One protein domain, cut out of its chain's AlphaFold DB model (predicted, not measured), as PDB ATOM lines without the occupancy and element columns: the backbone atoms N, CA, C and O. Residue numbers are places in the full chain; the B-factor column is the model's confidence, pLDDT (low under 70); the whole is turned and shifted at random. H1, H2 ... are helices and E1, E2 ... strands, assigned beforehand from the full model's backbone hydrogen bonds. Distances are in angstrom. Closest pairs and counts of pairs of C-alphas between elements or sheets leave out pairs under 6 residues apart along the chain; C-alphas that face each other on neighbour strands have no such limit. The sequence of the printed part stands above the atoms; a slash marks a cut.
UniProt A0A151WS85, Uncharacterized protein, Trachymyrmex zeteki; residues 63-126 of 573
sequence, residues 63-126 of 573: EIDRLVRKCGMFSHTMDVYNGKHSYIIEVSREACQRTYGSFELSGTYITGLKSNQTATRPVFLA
ATOM      1  N   GLU A  63       6.145 -54.296   6.796       84.25
ATOM      2  CA  GLU A  63       6.187 -54.296   5.335       84.25
ATOM      3  C   GLU A  63       4.839 -53.779   4.831       84.25
ATOM      4  O   GLU A  63       3.790 -54.246   5.278       84.25
ATOM      5  N   ILE A  64       4.868 -52.754   3.978       82.62
ATOM      6  CA  ILE A  64       3.687 -51.992   3.565       82.62
ATOM      7  C   ILE A  64       3.552 -52.057   2.049       82.62
ATOM      8  O   ILE A  64       4.280 -51.385   1.320       82.62
ATOM      9  N   ASP A  65       2.557 -52.814   1.588       81.38
ATOM     10  CA  ASP A  65       2.077 -52.787   0.208       81.38
ATOM     11  C   ASP A  65       1.062 -51.651   0.030       81.38
ATOM     12  O   ASP A  65      -0.132 -51.797   0.298       81.38
ATOM     13  N   ARG A  66       1.531 -50.491  -0.437       81.00
ATOM     14  CA  ARG A  66       0.677 -49.337  -0.737       81.00
ATOM     15  C   ARG A  66       0.114 -49.423  -2.155       81.00
ATOM     16  O   ARG A  66       0.849 -49.712  -3.099       81.00
ATOM     17  N   LEU A  67      -1.159 -49.055  -2.317       77.75
ATOM     18  CA  LEU A  67      -1.794 -48.763  -3.606       77.75
ATOM     19  C   LEU A  67      -2.415 -47.358  -3.578       77.75
ATOM     20  O   LEU A  67      -3.158 -47.032  -2.657       77.75
ATOM     21  N   VAL A  68      -2.127 -46.537  -4.591       72.44
ATOM     22  CA  VAL A  68      -2.665 -45.176  -4.758       72.44
ATOM     23  C   VAL A  68      -3.311 -45.041  -6.135       72.44
ATOM     24  O   VAL A  68      -2.685 -45.308  -7.164       72.44
ATOM     25  N   ARG A  69      -4.565 -44.585  -6.140       67.00
ATOM     26  CA  ARG A  69      -5.396 -44.317  -7.321       67.00
ATOM     27  C   ARG A  69      -5.903 -42.880  -7.277       67.00
ATOM     28  O   ARG A  69      -5.999 -42.297  -6.202       67.00
ATOM     29  N   LYS A  70      -6.244 -42.317  -8.436       63.44
ATOM     30  CA  LYS A  70      -6.905 -41.008  -8.548       63.44
ATOM     31  C   LYS A  70      -8.208 -41.127  -9.331       63.44
ATOM     32  O   LYS A  70      -8.281 -41.890 -10.293       63.44
ATOM     33  N   CYS A  71      -9.202 -40.323  -8.976       54.53
ATOM     34  CA  CYS A  71     -10.388 -40.132  -9.807       54.53
ATOM     35  C   CYS A  71     -10.084 -39.100 -10.903       54.53
ATOM     36  O   CYS A  71      -9.609 -37.999 -10.628       54.53
ATOM     37  N   GLY A  72     -10.328 -39.464 -12.161       55.53
ATOM     38  CA  GLY A  72     -10.296 -38.549 -13.298       55.53
ATOM     39  C   GLY A  72     -11.582 -37.723 -13.414       55.53
ATOM     40  O   GLY A  72     -12.614 -38.077 -12.851       55.53
ATOM     41  N   MET A  73     -11.534 -36.663 -14.225       38.78
ATOM     42  CA  MET A  73     -12.601 -35.660 -14.424       38.78
ATOM     43  C   MET A  73     -13.976 -36.213 -14.866       38.78
ATOM     44  O   MET A  73     -14.964 -35.489 -14.835       38.78
ATOM     45  N   PHE A  74     -14.055 -37.488 -15.262       45.12
ATOM     46  CA  PHE A  74     -15.277 -38.172 -15.710       45.12
ATOM     47  C   PHE A  74     -15.660 -39.392 -14.840       45.12
ATOM     48  O   PHE A  74     -16.384 -40.279 -15.305       45.12
ATOM     49  N   SER A  75     -15.171 -39.430 -13.592       43.25
ATOM     50  CA  SER A  75     -15.350 -40.499 -12.584       43.25
ATOM     51  C   SER A  75     -14.634 -41.826 -12.881       43.25
ATOM     52  O   SER A  75     -15.008 -42.873 -12.362       43.25
ATOM     53  N   HIS A  76     -13.571 -41.801 -13.687       49.94
ATOM     54  CA  HIS A  76     -12.734 -42.980 -13.941       49.94
ATOM     55  C   HIS A  76     -11.637 -43.116 -12.880       49.94
ATOM     56  O   HIS A  76     -10.885 -42.164 -12.661       49.94
ATOM     57  N   THR A  77     -11.469 -44.293 -12.277       52.72
ATOM     58  CA  THR A  77     -10.260 -44.603 -11.501       52.72
ATOM     59  C   THR A  77      -9.069 -44.758 -12.436       52.72
ATOM     60  O   THR A  77      -9.076 -45.612 -13.320       52.72
ATOM     61  N   MET A  78      -8.027 -43.964 -12.217       57.31
ATOM     62  CA  MET A  78      -6.732 -44.120 -12.871       57.31
ATOM     63  C   MET A  78      -5.705 -44.553 -11.827       57.31
ATOM     64  O   MET A  78      -5.568 -43.901 -10.786       57.31
ATOM     65  N   ASP A  79      -4.953 -45.616 -12.110       66.44
ATOM     66  CA  ASP A  79      -3.745 -45.919 -11.345       66.44
ATOM     67  C   ASP A  79      -2.736 -44.766 -11.507       66.44
ATOM     68  O   ASP A  79      -2.591 -44.173 -12.582       66.44
ATOM     69  N   VAL A  80      -2.072 -44.393 -10.412       62.75
ATOM     70  CA  VAL A  80      -1.076 -43.312 -10.411       62.75
ATOM     71  C   VAL A  80       0.298 -43.890 -10.771       62.75
ATOM     72  O   VAL A  80       0.597 -45.042 -10.457       62.75
ATOM     73  N   TYR A  81       1.165 -43.103 -11.410       56.44
ATOM     74  CA  TYR A  81       2.570 -43.481 -11.597       56.44
ATOM     75  C   TYR A  81       3.255 -43.645 -10.224       56.44
ATOM     76  O   TYR A  81       3.095 -42.788  -9.357       56.44
ATOM     77  N   ASN A  82       3.957 -44.763  -9.995       62.09
ATOM     78  CA  ASN A  82       4.370 -45.237  -8.657       62.09
ATOM     79  C   ASN A  82       3.217 -45.365  -7.629       62.09
ATOM     80  O   ASN A  82       3.425 -45.276  -6.414       62.09
ATOM     81  N   GLY A  83       1.990 -45.600  -8.107       62.06
ATOM     82  CA  GLY A  83       0.805 -45.791  -7.273       62.06
ATOM     83  C   GLY A  83       0.864 -47.073  -6.447       62.06
ATOM     84  O   GLY A  83       0.574 -47.033  -5.253       62.06
ATOM     85  N   LYS A  84       1.303 -48.192  -7.043       76.44
ATOM     86  CA  LYS A  84       1.666 -49.405  -6.295       76.44
ATOM     87  C   LYS A  84       3.128 -49.317  -5.852       76.44
ATOM     88  O   LYS A  84       4.010 -49.172  -6.695       76.44
ATOM     89  N   HIS A  85       3.388 -49.425  -4.552       77.94
ATOM     90  CA  HIS A  85       4.741 -49.396  -3.993       77.94
ATOM     91  C   HIS A  85       4.815 -50.251  -2.723       77.94
ATOM     92  O   HIS A  85       3.968 -50.104  -1.847       77.94
ATOM     93  N   SER A  86       5.822 -51.121  -2.635       81.06
ATOM     94  CA  SER A  86       6.079 -51.975  -1.471       81.06
ATOM     95  C   SER A  86       7.377 -51.539  -0.802       81.06
ATOM     96  O   SER A  86       8.376 -51.334  -1.497       81.06
ATOM     97  N   TYR A  87       7.362 -51.355   0.517       83.81
ATOM     98  CA  TYR A  87       8.535 -50.931   1.282       83.81
ATOM     99  C   TYR A  87       8.501 -51.445   2.724       83.81
ATOM    100  O   TYR A  87       7.441 -51.696   3.299       83.81
ATOM    101  N   ILE A  88       9.688 -51.590   3.312       84.81
ATOM    102  CA  ILE A  88       9.876 -51.949   4.719       84.81
ATOM    103  C   ILE A  88      10.058 -50.650   5.509       84.81
ATOM    104  O   ILE A  88      10.825 -49.786   5.089       84.81
ATOM    105  N   ILE A  89       9.376 -50.511   6.647       82.31
ATOM    106  CA  ILE A  89       9.650 -49.432   7.607       82.31
ATOM    107  C   ILE A  89      10.673 -49.921   8.633       82.31
ATOM    108  O   ILE A  89      10.523 -51.000   9.211       82.31
ATOM    109  N   GLU A  90      11.696 -49.106   8.888       79.12
ATOM    110  CA  GLU A  90      12.628 -49.315   9.995       79.12
ATOM    111  C   GLU A  90      11.920 -49.061  11.332       79.12
ATOM    112  O   GLU A  90      11.428 -47.966  11.607       79.12
ATOM    113  N   VAL A  91      11.848 -50.094  12.172       80.25
ATOM    114  CA  VAL A  91      11.173 -50.040  13.473       80.25
ATOM    115  C   VAL A  91      12.224 -49.868  14.566       80.25
ATOM    116  O   VAL A  91      13.089 -50.731  14.727       80.25
ATOM    117  N   SER A  92      12.150 -48.782  15.346       81.56
ATOM    118  CA  SER A  92      13.054 -48.587  16.491       81.56
ATOM    119  C   SER A  92      12.895 -49.716  17.518       81.56
ATOM    120  O   SER A  92      11.845 -50.360  17.596       81.56
ATOM    121  N   ARG A  93      13.907 -49.950  18.357       77.25
ATOM    122  CA  ARG A  93      13.850 -50.988  19.400       77.25
ATOM    123  C   ARG A  93      12.667 -50.774  20.353       77.25
ATOM    124  O   ARG A  93      11.968 -51.722  20.697       77.25
ATOM    125  N   GLU A  94      12.416 -49.525  20.724       79.00
ATOM    126  CA  GLU A  94      11.364 -49.084  21.642       79.00
ATOM    127  C   GLU A  94       9.983 -49.162  20.981       79.00
ATOM    128  O   GLU A  94       8.983 -49.390  21.660       79.00
ATOM    129  N   ALA A  95       9.905 -48.954  19.663       75.69
ATOM    130  CA  ALA A  95       8.695 -49.198  18.885       75.69
ATOM    131  C   ALA A  95       8.422 -50.707  18.767       75.69
ATOM    132  O   ALA A  95       7.321 -51.149  19.079       75.69
ATOM    133  N   CYS A  96       9.432 -51.516  18.434       79.38
ATOM    134  CA  CYS A  96       9.333 -52.974  18.329       79.38
ATOM    135  C   CYS A  96       8.890 -53.619  19.654       79.38
ATOM    136  O   CYS A  96       7.967 -54.427  19.674       79.38
ATOM    137  N   GLN A  97       9.456 -53.182  20.784       77.31
ATOM    138  CA  GLN A  97       9.034 -53.627  22.117       77.31
ATOM    139  C   GLN A  97       7.584 -53.240  22.457       77.31
ATOM    140  O   GLN A  97       6.911 -54.002  23.146       77.31
ATOM    141  N   ARG A  98       7.080 -52.104  21.949       72.25
ATOM    142  CA  ARG A  98       5.666 -51.695  22.076       72.25
ATOM    143  C   ARG A  98       4.734 -52.354  21.050       72.25
ATOM    144  O   ARG A  98       3.539 -52.427  21.296       72.25
ATOM    145  N   THR A  99       5.276 -52.892  19.953       64.88
ATOM    146  CA  THR A  99       4.509 -53.572  18.887       64.88
ATOM    147  C   THR A  99       3.870 -54.881  19.381       64.88
ATOM    148  O   THR A  99       2.922 -55.381  18.778       64.88
ATOM    149  N   TYR A 100       4.338 -55.430  20.509       69.69
ATOM    150  CA  TYR A 100       3.683 -56.528  21.223       69.69
ATOM    151  C   TYR A 100       2.382 -56.060  21.892       69.69
ATOM    152  O   TYR A 100       2.348 -55.717  23.071       69.69
ATOM    153  N   GLY A 101       1.300 -56.066  21.117       69.38
ATOM    154  CA  GLY A 101      -0.031 -55.634  21.533       69.38
ATOM    155  C   GLY A 101      -0.668 -54.731  20.487       69.38
ATOM    156  O   GLY A 101      -1.732 -55.074  19.963       69.38
ATOM    157  N   SER A 102      -0.012 -53.619  20.140       72.62
ATOM    158  CA  SER A 102      -0.523 -52.669  19.151       72.62
ATOM    159  C   SER A 102       0.551 -51.900  18.372       72.62
ATOM    160  O   SER A 102       1.668 -51.694  18.837       72.62
ATOM    161  N   PHE A 103       0.186 -51.449  17.172       81.50
ATOM    162  CA  PHE A 103       0.964 -50.548  16.322       81.50
ATOM    163  C   PHE A 103       0.054 -49.443  15.772       81.50
ATOM    164  O   PHE A 103      -1.121 -49.696  15.512       81.50
ATOM    165  N   GLU A 104       0.580 -48.237  15.576       78.25
ATOM    166  CA  GLU A 104      -0.163 -47.110  15.002       78.25
ATOM    167  C   GLU A 104       0.425 -46.730  13.637       78.25
ATOM    168  O   GLU A 104       1.633 -46.532  13.508       78.25
ATOM    169  N   LEU A 105      -0.432 -46.614  12.619       77.94
ATOM    170  CA  LEU A 105      -0.053 -46.181  11.273       77.94
ATOM    171  C   LEU A 105      -1.098 -45.199  10.733       77.94
ATOM    172  O   LEU A 105      -2.262 -45.563  10.583       77.94
ATOM    173  N   SER A 106      -0.687 -43.962  10.443       68.81
ATOM    174  CA  SER A 106      -1.562 -42.889   9.933       68.81
ATOM    175  C   SER A 106      -2.876 -42.723  10.722       68.81
ATOM    176  O   SER A 106      -3.946 -42.600  10.134       68.81
ATOM    177  N   GLY A 107      -2.809 -42.771  12.059       69.75
ATOM    178  CA  GLY A 107      -3.974 -42.664  12.951       69.75
ATOM    179  C   GLY A 107      -4.829 -43.935  13.077       69.75
ATOM    180  O   GLY A 107      -5.816 -43.935  13.807       69.75
ATOM    181  N   THR A 108      -4.468 -45.034  12.404       72.00
ATOM    182  CA  THR A 108      -5.121 -46.342  12.572       72.00
ATOM    183  C   THR A 108      -4.365 -47.196  13.588       72.00
ATOM    184  O   THR A 108      -3.193 -47.522  13.382       72.00
ATOM    185  N   TYR A 109      -5.049 -47.620  14.654       78.62
ATOM    186  CA  TYR A 109      -4.509 -48.528  15.669       78.62
ATOM    187  C   TYR A 109      -4.727 -49.998  15.287       78.62
ATOM    188  O   TYR A 109      -5.828 -50.537  15.387       78.62
ATOM    189  N   ILE A 110      -3.651 -50.672  14.892       79.44
ATOM    190  CA  ILE A 110      -3.614 -52.116  14.660       79.44
ATOM    191  C   ILE A 110      -3.400 -52.811  16.008       79.44
ATOM    192  O   ILE A 110      -2.313 -52.725  16.570       79.44
ATOM    193  N   THR A 111      -4.404 -53.515  16.530       80.44
ATOM    194  CA  THR A 111      -4.331 -54.221  17.824       80.44
ATOM    195  C   THR A 111      -4.293 -55.747  17.670       80.44
ATOM    196  O   THR A 111      -4.597 -56.304  16.612       80.44
ATOM    197  N   GLY A 112      -3.900 -56.448  18.739       75.69
ATOM    198  CA  GLY A 112      -3.870 -57.914  18.798       75.69
ATOM    199  C   GLY A 112      -2.627 -58.559  18.175       75.69
ATOM    200  O   GLY A 112      -2.655 -59.751  17.859       75.69
ATOM    201  N   LEU A 113      -1.546 -57.795  17.990       81.12
ATOM    202  CA  LEU A 113      -0.284 -58.276  17.423       81.12
ATOM    203  C   LEU A 113       0.438 -59.213  18.408       81.12
ATOM    204  O   LEU A 113       0.775 -58.820  19.526       81.12
ATOM    205  N   LYS A 114       0.671 -60.465  17.991       76.19
ATOM    206  CA  LYS A 114       1.277 -61.532  18.808       76.19
ATOM    207  C   LYS A 114       2.735 -61.778  18.424       76.19
ATOM    208  O   LYS A 114       3.116 -61.640  17.266       76.19
ATOM    209  N   SER A 115       3.546 -62.198  19.393       75.12
ATOM    210  CA  SER A 115       4.921 -62.630  19.134       75.12
ATOM    211  C   SER A 115       4.959 -63.869  18.231       75.12
ATOM    212  O   SER A 115       4.088 -64.736  18.293       75.12
ATOM    213  N   ASN A 116       5.987 -63.941  17.379       77.88
ATOM    214  CA  ASN A 116       6.234 -65.031  16.427       77.88
ATOM    215  C   ASN A 116       5.073 -65.319  15.445       77.88
ATOM    216  O   ASN A 116       4.971 -66.432  14.931       77.88
ATOM    217  N   GLN A 117       4.202 -64.338  15.171       78.19
ATOM    218  CA  GLN A 117       3.093 -64.467  14.218       78.19
ATOM    219  C   GLN A 117       3.041 -63.276  13.258       78.19
ATOM    220  O   GLN A 117       3.027 -62.123  13.684       78.19
ATOM    221  N   THR A 118       2.958 -63.552  11.957       80.31
ATOM    222  CA  THR A 118       2.701 -62.530  10.932       80.31
ATOM    223  C   THR A 118       1.210 -62.201  10.904       80.31
ATOM    224  O   THR A 118       0.384 -63.096  10.731       80.31
ATOM    225  N   ALA A 119       0.857 -60.923  11.046       75.25
ATOM    226  CA  ALA A 119      -0.526 -60.456  11.009       75.25
ATOM    227  C   ALA A 119      -0.706 -59.365   9.943       75.25
ATOM    228  O   ALA A 119      -0.262 -58.234  10.122       75.25
ATOM    229  N   THR A 120      -1.394 -59.695   8.850       78.62
ATOM    230  CA  THR A 120      -1.730 -58.735   7.788       78.62
ATOM    231  C   THR A 120      -3.040 -58.016   8.114       78.62
ATOM    232  O   THR A 120      -4.024 -58.655   8.507       78.62
ATOM    233  N   ARG A 121      -3.080 -56.691   7.941       77.38
ATOM    234  CA  ARG A 121      -4.283 -55.858   8.094       77.38
ATOM    235  C   ARG A 121      -4.310 -54.770   7.015       77.38
ATOM    236  O   ARG A 121      -3.274 -54.145   6.801       77.38
ATOM    237  N   PRO A 122      -5.452 -54.525   6.345       72.19
ATOM    238  CA  PRO A 122      -5.602 -53.352   5.493       72.19
ATOM    239  C   PRO A 122      -5.663 -52.089   6.363       72.19
ATOM    240  O   PRO A 122      -6.320 -52.081   7.402       72.19
ATOM    241  N   VAL A 123      -4.989 -51.024   5.925       71.75
ATOM    242  CA  VAL A 123      -5.011 -49.697   6.556       71.75
ATOM    243  C   VAL A 123      -5.180 -48.653   5.459       71.75
ATOM    244  O   VAL A 123      -4.454 -48.673   4.463       71.75
ATOM    245  N   PHE A 124      -6.136 -47.743   5.631       64.94
ATOM    246  CA  PHE A 124      -6.397 -46.664   4.679       64.94
ATOM    247  C   PHE A 124      -5.507 -45.464   5.015       64.94
ATOM    248  O   PHE A 124      -5.599 -44.899   6.098       64.94
ATOM    249  N   LEU A 125      -4.614 -45.094   4.091       68.19
ATOM    250  CA  LEU A 125      -3.626 -44.032   4.322       68.19
ATOM    251  C   LEU A 125      -4.130 -42.627   3.946       68.19
ATOM    252  O   LEU A 125      -3.542 -41.649   4.399       68.19
ATOM    253  N   ALA A 126      -5.177 -42.528   3.117       56.59
ATOM    254  CA  ALA A 126      -5.890 -41.288   2.802       56.59
ATOM    255  C   ALA A 126      -7.265 -41.583   2.162       56.59
ATOM    256  O   ALA A 126      -7.310 -42.182   1.090       56.59
TER     257      ALA A 126
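Overview. This is residues 63 to 126 of the 573 residues of an uncharacterized protein of Trachymyrmex zeteki (UniProt A0A151WS85). A long, twisted two-stranded hairpin of E1 and E2 reaches out as an arm from a small head, where the short helix H1 sits beside a second, shorter hairpin of E3 and E4. The last stretch, residues 114 to 126, has no named element and loops out from the head and back towards the middle of the length. The printed part has 64 residues with one named helix and four named strands, in the order E1, E2, H1, E3, E4; both sheets, E1 - E2 and E3 - E4, are antiparallel, and the class is mostly strand. The whole is loose, with a radius of gyration of the C-alphas of 15.2 A and spans of 47 by 18 by 18 A.

Along the chain. Find C-alpha 63 at (6.187, -54.296, 5.335); from there strand E1, residues 63 to 71, runs 26.5 A to C-alpha 71 at (-10.388, -40.132, -9.807). Its partner E2, residues 77 to 89, is the longest strand and spans 28.0 A; look for its bend of 64 degrees at Tyr 81. Next comes helix H1, residues 93 to 99, 9.7 A long. Strand E3, residues 101 to 105, covers 14.0 A, and E4, residues 108 to 113, covers 13.8 A, ending at C-alpha 113 at (-0.284, -58.276, 17.423).

Arrangement. Start with the hairpin of E1 and E2, whose directions stand at 163 degrees. Here N 66 and O 85 are 2.8 A apart and N 70 and O 78 are 2.9 A apart, both within hydrogen-bond range. Beside the bend, C-alpha 68 faces C-alpha 83 at 4.3 A, while C-alpha 69 faces C-alpha 79 at 4.6 A. Moving outward, you reach H1, in which every O i to N i+4 pair is within hydrogen-bond range. H1 and E3 are near each other, with 5 pairs of C-alphas within 10 A. The closest C-alphas of H1 and E4 are those of Thr 99 and Leu 113, 6.9 A apart. E3 and E4 form the other hairpin, at 154 degrees, with N 103 and O 110 within hydrogen-bond range at 2.9 A. E1 is apart from H1, E3 and E4, and E2 is apart from E3 and E4.

Size, cuts and confidence. The outline is a rod, and the two C-alphas farthest apart, those of Phe 74 and Gln 97, are 47.5 A apart. The printed part has no cut, and the four links between named elements are tight. The mean pLDDT of the printed part is 71.5; look for values under 70 at residues 69 to 83, 99 to 101, 106 to 107 and 124 to 126.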